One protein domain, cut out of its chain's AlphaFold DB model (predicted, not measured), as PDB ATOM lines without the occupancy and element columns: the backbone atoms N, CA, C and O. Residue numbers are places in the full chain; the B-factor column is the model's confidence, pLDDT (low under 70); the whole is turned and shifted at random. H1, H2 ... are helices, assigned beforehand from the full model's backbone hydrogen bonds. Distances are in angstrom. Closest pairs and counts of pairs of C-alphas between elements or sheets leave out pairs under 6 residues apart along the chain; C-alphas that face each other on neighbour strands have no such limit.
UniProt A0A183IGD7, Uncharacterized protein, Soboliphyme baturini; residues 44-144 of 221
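AT A GLANCE: This is residues 44 to 144 of the 221 residues of an uncharacterized protein of Soboliphyme baturini (UniProt A0A183IGD7). The model is a long, thin rod in which H3, the longest helix, runs back beside H1, with H2 and the loop of residues 76 to 87 toward one end. H4 runs on past the start of H1 at the other end, where residues 134 to 142 stick out. The 101 printed residues hold four named helices, H1 to H4 in order, and no named strand: all helix, extended, radius of gyration of the C-alphas 23.4 A, spans 76 by 26 by 18 A.

IN THESE COORDINATES: H3 is residues 88 to 116, 41.6 A long. H1 is residues 44 to 63, 28.3 A, from C-alpha 44 at (110.039, 108.310, 75.375). H2 is residues 66 to 75. H4 is residues 119 to 136, 25.6 A, ending at C-alpha 136 (116.463, 93.427, 62.376).

HOW THE PARTS SIT: H3 touches H1 with residues 99 to 106 alone, at a shallow tilt of 22 degrees, opposite ways; the closest C-alphas, of Ser 61 and Thr 99, are 6.0 A apart. H4 touches H1 with residues 119 to 127 alone, at a steep tilt of 45 degrees; the closest C-alphas, of Phe 46 and Ala 120, are 5.9 A apart. H2 is close to but not clearly touching H3. In H1, H2, H3 and H4 every O i to N i+4 pair is within hydrogen-bond range.

THE WHOLE: The C-alphas farthest apart, of Asp 83 and Lys 139, are 77.8 A apart. The printed part has no cut; the link from H2 to H3 is long, and pLDDT is under 70 at residues 77 to 86.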
ATOM      1  N   ARG A  44     109.920 108.792  73.989       74.75
ATOM      2  CA  ARG A  44     110.039 108.310  75.375       74.75
ATOM      3  C   ARG A  44     111.318 108.794  76.060       74.75
ATOM      4  O   ARG A  44     111.245 109.175  77.225       74.75
ATOM      5  N   ARG A  45     112.478 108.792  75.388       85.69
ATOM      6  CA  ARG A  45     113.732 109.215  76.044       85.69
ATOM      7  C   ARG A  45     113.822 110.716  76.259       85.69
ATOM      8  O   ARG A  45     114.262 111.122  77.331       85.69
ATOM      9  N   PHE A  46     113.393 111.519  75.291       88.56
ATOM     10  CA  PHE A  46     113.392 112.972  75.448       88.56
ATOM     11  C   PHE A  46     112.416 113.413  76.549       88.56
ATOM     12  O   PHE A  46     112.798 114.164  77.440       88.56
ATOM     13  N   GLU A  47     111.204 112.851  76.585       88.56
ATOM     14  CA  GLU A  47     110.254 113.101  77.678       88.56
ATOM     15  C   GLU A  47     110.797 112.624  79.032       88.56
ATOM     16  O   GLU A  47     110.632 113.301  80.044       88.56
ATOM     17  N   MET A  48     111.465 111.467  79.091       90.31
ATOM     18  CA  MET A  48     112.116 111.004  80.322       90.31
ATOM     19  C   MET A  48     113.240 111.939  80.778       90.31
ATOM     20  O   MET A  48     113.385 112.148  81.981       90.31
ATOM     21  N   PHE A  49     114.016 112.489  79.843       91.31
ATOM     22  CA  PHE A  49     115.055 113.473  80.130       91.31
ATOM     23  C   PHE A  49     114.449 114.753  80.716       91.31
ATOM     24  O   PHE A  49     114.847 115.141  81.811       91.31
ATOM     25  N   LEU A  50     113.436 115.335  80.065       90.88
ATOM     26  CA  LEU A  50     112.730 116.518  80.576       90.88
ATOM     27  C   LEU A  50     112.174 116.272  81.982       90.88
ATOM     28  O   LEU A  50     112.493 117.001  82.912       90.88
ATOM     29  N   ASN A  51     111.474 115.152  82.176       92.38
ATOM     30  CA  ASN A  51     110.951 114.769  83.487       92.38
ATOM     31  C   ASN A  51     112.050 114.619  84.554       92.38
ATOM     32  O   ASN A  51     111.811 114.879  85.735       92.38
ATOM     33  N   ALA A  52     113.240 114.140  84.184       92.19
ATOM     34  CA  ALA A  52     114.359 114.015  85.112       92.19
ATOM     35  C   ALA A  52     114.930 115.387  85.493       92.19
ATOM     36  O   ALA A  52     115.218 115.613  86.672       92.19
ATOM     37  N   VAL A  53     115.044 116.301  84.527       92.81
ATOM     38  CA  VAL A  53     115.507 117.674  84.752       92.81
ATOM     39  C   VAL A  53     114.499 118.460  85.590       92.81
ATOM     40  O   VAL A  53     114.887 119.048  86.596       92.81
ATOM     41  N   ASP A  54     113.204 118.368  85.291       92.12
ATOM     42  CA  ASP A  54     112.143 119.015  86.075       92.12
ATOM     43  C   ASP A  54     112.157 118.553  87.535       92.12
ATOM     44  O   ASP A  54     112.058 119.353  88.474       92.12
ATOM     45  N   ARG A  55     112.336 117.244  87.757       93.56
ATOM     46  CA  ARG A  55     112.488 116.678  89.104       93.56
ATOM     47  C   ARG A  55     113.743 117.188  89.798       93.56
ATOM     48  O   ARG A  55     113.707 117.398  91.009       93.56
ATOM     49  N   PHE A  56     114.842 117.355  89.070       93.69
ATOM     50  CA  PHE A  56     116.077 117.906  89.617       93.69
ATOM     51  C   PHE A  56     115.888 119.367  90.041       93.69
ATOM     52  O   PHE A  56     116.150 119.685  91.199       93.69
ATOM     53  N   ILE A  57     115.343 120.216  89.165       90.69
ATOM     54  CA  ILE A  57     115.074 121.635  89.441       90.69
ATOM     55  C   ILE A  57     114.113 121.784  90.629       90.69
ATOM     56  O   ILE A  57     114.366 122.567  91.542       90.69
ATOM     57  N   SER A  58     113.053 120.975  90.672       88.56
ATOM     58  CA  SER A  58     112.088 120.971  91.781       88.56
ATOM     59  C   SER A  58     112.714 120.537  93.113       88.56
ATOM     60  O   SER A  58     112.387 121.066  94.173       88.56
ATOM     61  N   ARG A  59     113.630 119.563  93.093       91.00
ATOM     62  CA  ARG A  59     114.354 119.140  94.303       91.00
ATOM     63  C   ARG A  59     115.375 120.180  94.746       91.00
ATOM     64  O   ARG A  59     115.532 120.388  95.948       91.00
ATOM     65  N   LEU A  60     116.047 120.827  93.797       88.88
ATOM     66  CA  LEU A  60     116.989 121.903  94.067       88.88
ATOM     67  C   LEU A  60     116.277 123.073  94.751       88.88
ATOM     68  O   LEU A  60     116.719 123.494  95.817       88.88
ATOM     69  N   SER A  61     115.132 123.519  94.227       85.00
ATOM     70  CA  SER A  61     114.344 124.588  94.852       85.00
ATOM     71  C   SER A  61     113.858 124.217  96.256       85.00
ATOM     72  O   SER A  61     113.986 125.015  97.180       85.00
ATOM     73  N   MET A  62     113.401 122.976  96.469       82.88
ATOM     74  CA  MET A  62     113.016 122.484  97.802       82.88
ATOM     75  C   MET A  62     114.184 122.389  98.798       82.88
ATOM     76  O   MET A  62     113.972 122.445 100.014       82.88
ATOM     77  N   SER A  63     115.415 122.204  98.314       84.44
ATOM     78  CA  SER A  63     116.603 122.098  99.170       84.44
ATOM     79  C   SER A  63     117.028 123.442  99.770       84.44
ATOM     80  O   SER A  63     117.615 123.480 100.855       84.44
ATOM     81  N   ILE A  64     116.666 124.547  99.115       79.94
ATOM     82  CA  ILE A  64     116.918 125.905  99.589       79.94
ATOM     83  C   ILE A  64     115.900 126.214 100.690       79.94
ATOM     84  O   ILE A  64     114.828 126.765 100.456       79.94
ATOM     85  N   ARG A  65     116.216 125.823 101.926       78.94
ATOM     86  CA  ARG A  65     115.335 126.034 103.079       78.94
ATOM     87  C   ARG A  65     115.577 127.394 103.715       78.94
ATOM     88  O   ARG A  65     116.609 127.595 104.363       78.94
ATOM     89  N   ILE A  66     114.569 128.262 103.649       76.88
ATOM     90  CA  ILE A  66     114.571 129.569 104.315       76.88
ATOM     91  C   ILE A  66     114.810 129.462 105.827       76.88
ATOM     92  O   ILE A  66     115.464 130.316 106.412       76.88
ATOM     93  N   SER A  67     114.371 128.365 106.456       74.06
ATOM     94  CA  SER A  67     114.552 128.110 107.890       74.06
ATOM     95  C   SER A  67     116.022 128.044 108.318       74.06
ATOM     96  O   SER A  67     116.350 128.395 109.450       74.06
ATOM     97  N   THR A  68     116.919 127.642 107.416       70.12
ATOM     98  CA  THR A  68     118.366 127.581 107.675       70.12
ATOM     99  C   THR A  68     118.989 128.975 107.665       70.12
ATOM    100  O   THR A  68     119.804 129.288 108.531       70.12
ATOM    101  N   CYS A  69     118.574 129.825 106.720       70.12
ATOM    102  CA  CYS A  69     118.983 131.230 106.654       70.12
ATOM    103  C   CYS A  69     118.394 132.026 107.822       70.12
ATOM    104  O   CYS A  69     119.121 132.756 108.486       70.12
ATOM    105  N   ARG A  70     117.118 131.788 108.142       72.69
ATOM    106  CA  ARG A  70     116.417 132.348 109.300       72.69
ATOM    107  C   ARG A  70     117.175 132.086 110.598       72.69
ATOM    108  O   ARG A  70     117.522 133.032 111.287       72.69
ATOM    109  N   ARG A  71     117.503 130.823 110.895       73.50
ATOM    110  CA  ARG A  71     118.214 130.463 112.134       73.50
ATOM    111  C   ARG A  71     119.593 131.129 112.221       73.50
ATOM    112  O   ARG A  71     120.021 131.510 113.301       73.50
ATOM    113  N   ARG A  72     120.298 131.281 111.093       72.81
ATOM    114  CA  ARG A  72     121.586 131.997 111.052       72.81
ATOM    115  C   ARG A  72     121.423 133.495 111.297       72.81
ATOM    116  O   ARG A  72     122.216 134.054 112.045       72.81
ATOM    117  N   LEU A  73     120.402 134.113 110.709       71.44
ATOM    118  CA  LEU A  73     120.105 135.533 110.882       71.44
ATOM    119  C   LEU A  73     119.642 135.848 112.316       71.44
ATOM    120  O   LEU A  73     120.167 136.779 112.924       71.44
ATOM    121  N   GLU A  74     118.767 135.012 112.887       71.88
ATOM    122  CA  GLU A  74     118.357 135.058 114.301       71.88
ATOM    123  C   GLU A  74     119.578 134.919 115.232       71.88
ATOM    124  O   GLU A  74     119.783 135.756 116.108       71.88
ATOM    125  N   ASN A  75     120.453 133.932 114.994       75.38
ATOM    126  CA  ASN A  75     121.666 133.728 115.798       75.38
ATOM    127  C   ASN A  75     122.695 134.862 115.665       75.38
ATOM    128  O   ASN A  75     123.514 135.050 116.561       75.38
ATOM    129  N   SER A  76     122.686 135.593 114.549       72.31
ATOM    130  CA  SER A  76     123.584 136.732 114.315       72.31
ATOM    131  C   SER A  76     123.066 138.057 114.884       72.31
ATOM    132  O   SER A  76     123.753 139.067 114.772       72.31
ATOM    133  N   GLY A  77     121.861 138.078 115.468       64.62
ATOM    134  CA  GLY A  77     121.233 139.310 115.954       64.62
ATOM    135  C   GLY A  77     120.786 140.259 114.836       64.62
ATOM    136  O   GLY A  77     120.468 141.405 115.118       64.62
ATOM    137  N   ALA A  78     120.741 139.792 113.583       63.12
ATOM    138  CA  ALA A  78     120.322 140.563 112.409       63.12
ATOM    139  C   ALA A  78     118.791 140.585 112.201       63.12
ATOM    140  O   ALA A  78     118.319 141.147 111.216       63.12
ATOM    141  N   ILE A  79     118.021 139.951 113.102       54.94
ATOM    142  CA  ILE A  79     116.548 139.986 113.157       54.94
ATOM    143  C   ILE A  79     116.116 140.270 114.611       54.94
ATOM    144  O   ILE A  79     115.875 139.358 115.395       54.94
ATOM    145  N   VAL A  80     116.051 141.544 114.985       51.25
ATOM    146  CA  VAL A  80     115.533 142.129 116.229       51.25
ATOM    147  C   VAL A  80     114.918 143.481 115.854       51.25
ATOM    148  O   VAL A  80     115.629 144.443 115.593       51.25
ATOM    149  N   GLY A  81     113.591 143.550 115.750       51.50
ATOM    150  CA  GLY A  81     112.891 144.734 115.243       51.50
ATOM    151  C   GLY A  81     113.111 146.017 116.059       51.50
ATOM    152  O   GLY A  81     113.118 145.975 117.285       51.50
ATOM    153  N   ALA A  82     113.246 147.140 115.344       47.72
ATOM    154  CA  ALA A  82     112.426 148.350 115.495       47.72
ATOM    155  C   ALA A  82     112.760 149.386 114.397       47.72
ATOM    156  O   ALA A  82     111.824 149.904 113.812       47.72
ATOM    157  N   ASP A  83     114.031 149.599 114.016       49.81
ATOM    158  CA  ASP A  83     114.391 150.722 113.111       49.81
ATOM    159  C   ASP A  83     115.462 150.425 112.028       49.81
ATOM    160  O   ASP A  83     116.013 151.340 111.421       49.81
ATOM    161  N   GLY A  84     115.772 149.158 111.722       51.28
ATOM    162  CA  GLY A  84     116.806 148.846 110.712       51.28
ATOM    163  C   GLY A  84     116.925 147.380 110.301       51.28
ATOM    164  O   GLY A  84     118.026 146.895 110.058       51.28
ATOM    165  N   MET A  85     115.815 146.644 110.294       58.19
ATOM    166  CA  MET A  85     115.816 145.179 110.300       58.19
ATOM    167  C   MET A  85     114.907 144.596 109.224       58.19
ATOM    168  O   MET A  85     113.765 145.025 109.091       58.19
ATOM    169  N   VAL A  86     115.412 143.594 108.496       61.59
ATOM    170  CA  VAL A  86     114.669 142.879 107.447       61.59
ATOM    171  C   VAL A  86     113.491 142.147 108.082       61.59
ATOM    172  O   VAL A  86     113.676 141.305 108.968       61.59
ATOM    173  N   SER A  87     112.271 142.457 107.644       73.69
ATOM    174  CA  SER A  87     111.084 141.780 108.165       73.69
ATOM    175  C   SER A  87     111.064 140.315 107.708       73.69
ATOM    176  O   SER A  87     111.493 139.974 106.606       73.69
ATOM    177  N   MET A  88     110.530 139.405 108.531       73.88
ATOM    178  CA  MET A  88     110.392 137.991 108.131       73.88
ATOM    179  C   MET A  88     109.599 137.830 106.828       73.88
ATOM    180  O   MET A  88     109.881 136.938 106.031       73.88
ATOM    181  N   ARG A  89     108.650 138.740 106.590       79.38
ATOM    182  CA  ARG A  89     107.872 138.810 105.357       79.38
ATOM    183  C   ARG A  89     108.738 139.193 104.155       79.38
ATOM    184  O   ARG A  89     108.570 138.595 103.100       79.38
ATOM    185  N   GLU A  90     109.663 140.140 104.304       81.00
ATOM    186  CA  GLU A  90     110.638 140.490 103.257       81.00
ATOM    187  C   GLU A  90     111.576 139.326 102.944       81.00
ATOM    188  O   GLU A  90     111.829 139.047 101.776       81.00
ATOM    189  N   LEU A  91     112.047 138.600 103.963       80.06
ATOM    190  CA  LEU A  91     112.919 137.443 103.757       80.06
ATOM    191  C   LEU A  91     112.198 136.308 103.007       80.06
ATOM    192  O   LEU A  91     112.780 135.685 102.120       80.06
ATOM    193  N   GLU A  92     110.933 136.041 103.346       83.19
ATOM    194  CA  GLU A  92     110.082 135.074 102.637       83.19
ATOM    195  C   GLU A  92     109.808 135.486 101.192       83.19
ATOM    196  O   GLU A  92     109.834 134.642 100.292       83.19
ATOM    197  N   LEU A  93     109.584 136.779 100.962       87.25
ATOM    198  CA  LEU A  93     109.350 137.328  99.633       87.25
ATOM    199  C   LEU A  93     110.615 137.216  98.767       87.25
ATOM    200  O   LEU A  93     110.548 136.652  97.678       87.25
ATOM    201  N   LEU A  94     111.778 137.591  99.311       86.19
ATOM    202  CA  LEU A  94     113.079 137.458  98.647       86.19
ATOM    203  C   LEU A  94     113.434 135.993  98.346       86.19
ATOM    204  O   LEU A  94     113.933 135.672  97.269       86.19
ATOM    205  N   HIS A  95     113.174 135.075  99.282       85.31
ATOM    206  CA  HIS A  95     113.410 133.643  99.069       85.31
ATOM    207  C   HIS A  95     112.544 133.087  97.936       85.31
ATOM    208  O   HIS A  95     113.027 132.297  97.117       85.31
ATOM    209  N   ARG A  96     111.280 133.516  97.865       88.44
ATOM    210  CA  ARG A  96     110.360 133.129  96.797       88.44
ATOM    211  C   ARG A  96     110.817 133.660  95.443       88.44
ATOM    212  O   ARG A  96     110.863 132.874  94.501       88.44
ATOM    213  N   GLU A  97     111.185 134.937  95.368       90.75
ATOM    214  CA  GLU A  97     111.709 135.572  94.152       90.75
ATOM    215  C   GLU A  97     112.976 134.870  93.667       90.75
ATOM    216  O   GLU A  97     113.014 134.389  92.540       90.75
ATOM    217  N   MET A  98     113.963 134.669  94.547       89.75
ATOM    218  CA  MET A  98     115.200 133.957  94.213       89.75
ATOM    219  C   MET A  98     114.928 132.538  93.697       89.75
ATOM    220  O   MET A  98     115.568 132.077  92.753       89.75
ATOM    221  N   THR A  99     113.984 131.822  94.313       88.44
ATOM    222  CA  THR A  99     113.632 130.462  93.890       88.44
ATOM    223  C   THR A  99     112.956 130.458  92.518       88.44
ATOM    224  O   THR A  99     113.260 129.595  91.695       88.44
ATOM    225  N   GLN A 100     112.064 131.417  92.256       90.94
ATOM    226  CA  GLN A 100     111.393 131.572  90.963       90.94
ATOM    227  C   GLN A 100     112.376 131.976  89.863       90.94
ATOM    228  O   GLN A 100     112.367 131.364  88.797       90.94
ATOM    229  N   ASP A 101     113.259 132.935  90.136       92.94
ATOM    230  CA  ASP A 101     114.295 133.369  89.199       92.94
ATOM    231  C   ASP A 101     115.271 132.237  88.879       92.94
ATOM    232  O   ASP A 101     115.609 132.026  87.715       92.94
ATOM    233  N   LEU A 102     115.679 131.449  89.880       90.69
ATOM    234  CA  LEU A 102     116.514 130.270  89.661       90.69
ATOM    235  C   LEU A 102     115.815 129.258  88.744       90.69
ATOM    236  O   LEU A 102     116.425 128.775  87.794       90.69
ATOM    237  N   GLN A 103     114.543 128.942  89.012       90.94
ATOM    238  CA  GLN A 103     113.773 128.015  88.179       90.94
ATOM    239  C   GLN A 103     113.623 128.532  86.747       90.94
ATOM    240  O   GLN A 103     113.849 127.768  85.808       90.94
ATOM    241  N   ARG A 104     113.295 129.819  86.575       93.75
ATOM    242  CA  ARG A 104     113.176 130.453  85.259       93.75
ATOM    243  C   ARG A 104     114.496 130.377  84.497       93.75
ATOM    244  O   ARG A 104     114.516 129.825  83.405       93.75
ATOM    245  N   ASN A 105     115.597 130.822  85.101       94.44
ATOM    246  CA  ASN A 105     116.910 130.830  84.454       94.44
ATOM    247  C   ASN A 105     117.387 129.410  84.102       94.44
ATOM    248  O   ASN A 105     117.995 129.196  83.055       94.44
ATOM    249  N   CYS A 106     117.110 128.417  84.956       92.94
ATOM    250  CA  CYS A 106     117.406 127.019  84.647       92.94
ATOM    251  C   CYS A 106     116.601 126.516  83.445       92.94
ATOM    252  O   CYS A 106     117.170 125.838  82.592       92.94
ATOM    253  N   ASN A 107     115.308 126.840  83.374       91.31
ATOM    254  CA  ASN A 107     114.441 126.420  82.277       91.31
ATOM    255  C   ASN A 107     114.814 127.112  80.961       91.31
ATOM    256  O   ASN A 107     114.960 126.432  79.953       91.31
ATOM    257  N   GLU A 108     115.060 128.421  80.978       94.25
ATOM    258  CA  GLU A 108     115.527 129.172  79.805       94.25
ATOM    259  C   GLU A 108     116.844 128.588  79.280       94.25
ATOM    260  O   GLU A 108     116.967 128.251  78.102       94.25
ATOM    261  N   ARG A 109     117.815 128.346  80.171       92.88
ATOM    262  CA  ARG A 109     119.096 127.758  79.768       92.88
ATOM    263  C   ARG A 109     118.951 126.324  79.256       92.88
ATOM    264  O   ARG A 109     119.703 125.904  78.377       92.88
ATOM    265  N   LEU A 110     118.010 125.559  79.805       92.19
ATOM    266  CA  LEU A 110     117.688 124.218  79.329       92.19
ATOM    267  C   LEU A 110     117.088 124.266  77.919       92.19
ATOM    268  O   LEU A 110     117.512 123.489  77.067       92.19
ATOM    269  N   GLU A 111     116.148 125.171  77.658       91.06
ATOM    270  CA  GLU A 111     115.543 125.364  76.338       91.06
ATOM    271  C   GLU A 111     116.586 125.779  75.292       91.06
ATOM    272  O   GLU A 111     116.620 125.215  74.193       91.06
ATOM    273  N   GLU A 112     117.502 126.682  75.647       92.44
ATOM    274  CA  GLU A 112     118.640 127.060  74.800       92.44
ATOM    275  C   GLU A 112     119.539 125.861  74.468       92.44
ATOM    276  O   GLU A 112     119.928 125.672  73.318       92.44
ATOM    277  N   LEU A 113     119.866 125.019  75.453       89.12
ATOM    278  CA  LEU A 113     120.699 123.832  75.230       89.12
ATOM    279  C   LEU A 113     119.977 122.756  74.413       89.12
ATOM    280  O   LEU A 113     120.600 122.088  73.588       89.12
ATOM    281  N   ILE A 114     118.674 122.572  74.634       90.62
ATOM    282  CA  ILE A 114     117.857 121.615  73.881       90.62
ATOM    283  C   ILE A 114     117.783 122.025  72.412       90.62
ATOM    284  O   ILE A 114     117.969 121.176  71.539       90.62
ATOM    285  N   SER A 115     117.507 123.305  72.155       89.00
ATOM    286  CA  SER A 115     117.381 123.848  70.802       89.00
ATOM    287  C   SER A 115     118.736 123.938  70.097       89.00
ATOM    288  O   SER A 115     118.855 123.476  68.968       89.00
ATOM    289  N   GLY A 116     119.775 124.435  70.774       88.62
ATOM    290  CA  GLY A 116     121.112 124.605  70.200       88.62
ATOM    291  C   GLY A 116     121.841 123.300  69.866       88.62
ATOM    292  O   GLY A 116     122.693 123.291  68.983       88.62
ATOM    293  N   CYS A 117     121.507 122.199  70.542       86.88
ATOM    294  CA  CYS A 117     122.108 120.883  70.298       86.88
ATOM    295  C   CYS A 117     121.182 119.914  69.548       86.88
ATOM    296  O   CYS A 117     121.510 118.730  69.465       86.88
ATOM    297  N   GLU A 118     120.007 120.368  69.094       89.88
ATOM    298  CA  GLU A 118     118.984 119.520  68.457       89.88
ATOM    299  C   GLU A 118     118.687 118.243  69.276       89.88
ATOM    300  O   GLU A 118     118.432 117.157  68.748       89.88
ATOM    301  N   LEU A 119     118.735 118.354  70.610       88.00
ATOM    302  CA  LEU A 119     118.773 117.196  71.510       88.00
ATOM    303  C   LEU A 119     117.523 116.318  71.368       88.00
ATOM    304  O   LEU A 119     117.597 115.090  71.464       88.00
ATOM    305  N   ALA A 120     116.376 116.953  71.124       86.44
ATOM    306  CA  ALA A 120     115.120 116.263  70.875       86.44
ATOM    307  C   ALA A 120     115.215 115.359  69.637       86.44
ATOM    308  O   ALA A 120     114.819 114.196  69.691       86.44
ATOM    309  N   GLU A 121     115.782 115.861  68.540       88.06
ATOM    310  CA  GLU A 121     115.949 115.099  67.306       88.06
ATOM    311  C   GLU A 121     116.968 113.970  67.481       88.06
ATOM    312  O   GLU A 121     116.672 112.822  67.147       88.06
ATOM    313  N   ALA A 122     118.122 114.250  68.091       89.50
ATOM    314  CA  ALA A 122     119.148 113.243  68.350       89.50
ATOM    315  C   ALA A 122     118.613 112.060  69.184       89.50
ATOM    316  O   ALA A 122     118.874 110.894  68.866       89.50
ATOM    317  N   LEU A 123     117.826 112.338  70.231       89.12
ATOM    318  CA  LEU A 123     117.226 111.299  71.072       89.12
ATOM    319  C   LEU A 123     116.104 110.538  70.358       89.12
ATOM    320  O   LEU A 123     116.033 109.315  70.496       89.12
ATOM    321  N   ASN A 124     115.280 111.220  69.560       87.00
ATOM    322  CA  ASN A 124     114.246 110.564  68.757       87.00
ATOM    323  C   ASN A 124     114.875 109.641  67.697       87.00
ATOM    324  O   ASN A 124     114.459 108.491  67.550       87.00
ATOM    325  N   ASN A 125     115.941 110.090  67.029       89.00
ATOM    326  CA  ASN A 125     116.710 109.286  66.078       89.00
ATOM    327  C   ASN A 125     117.333 108.059  66.760       89.00
ATOM    328  O   ASN A 125     117.291 106.948  66.225       89.00
ATOM    329  N   ALA A 126     117.857 108.216  67.977       89.00
ATOM    330  CA  ALA A 126     118.363 107.095  68.763       89.00
ATOM    331  C   ALA A 126     117.254 106.100  69.165       89.00
ATOM    332  O   ALA A 126     117.498 104.890  69.199       89.00
ATOM    333  N   ASP A 127     116.042 106.574  69.470       88.50
ATOM    334  CA  ASP A 127     114.875 105.721  69.726       88.50
ATOM    335  C   ASP A 127     114.458 104.936  68.477       88.50
ATOM    336  O   ASP A 127     114.262 103.719  68.548       88.50
ATOM    337  N   GLU A 128     114.427 105.580  67.312       88.19
ATOM    338  CA  GLU A 128     114.159 104.894  66.048       88.19
ATOM    339  C   GLU A 128     115.197 103.829  65.711       88.19
ATOM    340  O   GLU A 128     114.838 102.728  65.290       88.19
ATOM    341  N   LEU A 129     116.485 104.138  65.883       88.00
ATOM    342  CA  LEU A 129     117.562 103.191  65.607       88.00
ATOM    343  C   LEU A 129     117.472 101.966  66.513       88.00
ATOM    344  O   LEU A 129     117.712 100.853  66.047       88.00
ATOM    345  N   VAL A 130     117.074 102.140  67.776       86.69
ATOM    346  CA  VAL A 130     116.838 101.021  68.700       86.69
ATOM    347  C   VAL A 130     115.627 100.185  68.273       86.69
ATOM    348  O   VAL A 130     115.706  98.957  68.289       86.69
ATOM    349  N   LEU A 131     114.540 100.809  67.814       85.75
ATOM    350  CA  LEU A 131     113.376 100.081  67.290       85.75
ATOM    351  C   LEU A 131     113.722  99.296  66.014       85.75
ATOM    352  O   LEU A 131     113.460  98.095  65.932       85.75
ATOM    353  N   LYS A 132     114.379  99.940  65.041       87.50
ATOM    354  CA  LYS A 132     114.875  99.306  63.805       87.50
ATOM    355  C   LYS A 132     115.857  98.169  64.122       87.50
ATOM    356  O   LYS A 132     115.819  97.108  63.497       87.50
ATOM    357  N   ALA A 133     116.710  98.358  65.127       84.50
ATOM    358  CA  ALA A 133     117.639  97.348  65.619       84.50
ATOM    359  C   ALA A 133     116.941  96.113  66.200       84.50
ATOM    360  O   ALA A 133     117.389  95.006  65.912       84.50
ATOM    361  N   ALA A 134     115.885  96.297  66.994       82.06
ATOM    362  CA  ALA A 134     115.124  95.201  67.590       82.06
ATOM    363  C   ALA A 134     114.391  94.361  66.530       82.06
ATOM    364  O   ALA A 134     114.307  93.144  66.660       82.06
ATOM    365  N   ILE A 135     113.910  94.995  65.454       85.12
ATOM    366  CA  ILE A 135     113.250  94.300  64.335       85.12
ATOM    367  C   ILE A 135     114.260  93.478  63.519       85.12
ATOM    368  O   ILE A 135     113.987  92.341  63.153       85.12
ATOM    369  N   THR A 136     115.430  94.053  63.227       84.44
ATOM    370  CA  THR A 136     116.463  93.427  62.376       84.44
ATOM    371  C   THR A 136     117.301  92.365  63.086       84.44
ATOM    372  O   THR A 136     117.893  91.524  62.418       84.44
ATOM    373  N   ASN A 137     117.355  92.379  64.419       81.69
ATOM    374  CA  ASN A 137     118.055  91.376  65.223       81.69
ATOM    375  C   ASN A 137     117.132  90.830  66.332       81.69
ATOM    376  O   ASN A 137     117.317  91.156  67.508       81.69
ATOM    377  N   PRO A 138     116.132  90.004  65.977       76.44
ATOM    378  CA  PRO A 138     115.129  89.518  66.925       76.44
ATOM    379  C   PRO A 138     115.704  88.561  67.978       76.44
ATOM    380  O   PRO A 138     115.134  88.423  69.056       76.44
ATOM    381  N   LYS A 139     116.849  87.924  67.695       84.25
ATOM    382  CA  LYS A 139     117.553  87.029  68.629       84.25
ATOM    383  C   LYS A 139     118.363  87.779  69.691       84.25
ATOM    384  O   LYS A 139     118.940  87.150  70.570       84.25
ATOM    385  N   ASN A 140     118.387  89.114  69.622       77.00
ATOM    386  CA  ASN A 140     119.121  89.989  70.534       77.00
ATOM    387  C   ASN A 140     120.612  89.618  70.657       77.00
ATOM    388  O   ASN A 140     121.221  89.748  71.716       77.00
ATOM    389  N   GLU A 141     121.197  89.130  69.562       82.00
ATOM    390  CA  GLU A 141     122.612  88.775  69.513       82.00
ATOM    391  C   GLU A 141     123.477  90.035  69.653       82.00
ATOM    392  O   GLU A 141     123.083  91.132  69.236       82.00
ATOM    393  N   SER A 142     124.669  89.889  70.237       78.50
ATOM    394  CA  SER A 142     125.591  91.014  70.395       78.50
ATOM    395  C   SER A 142     125.918  91.620  69.031       78.50
ATOM    396  O   SER A 142     126.443  90.949  68.143       78.50
ATOM    397  N   LYS A 143     125.594  92.904  68.851       78.25
ATOM    398  CA  LYS A 143     125.921  93.615  67.615       78.25
ATOM    399  C   LYS A 143     127.418  93.860  67.540       78.25
ATOM    400  O   LYS A 143     128.045  94.215  68.537       78.25
ATOM    401  N   TRP A 144     127.954  93.751  66.327       80.19
ATOM    402  CA  TRP A 144     129.311  94.188  66.030       80.19
ATOM    403  C   TRP A 144     129.506  95.646  66.474       80.19
ATOM    404  O   TRP A 144     128.651  96.504  66.232       80.19
TER     405      TRP A 144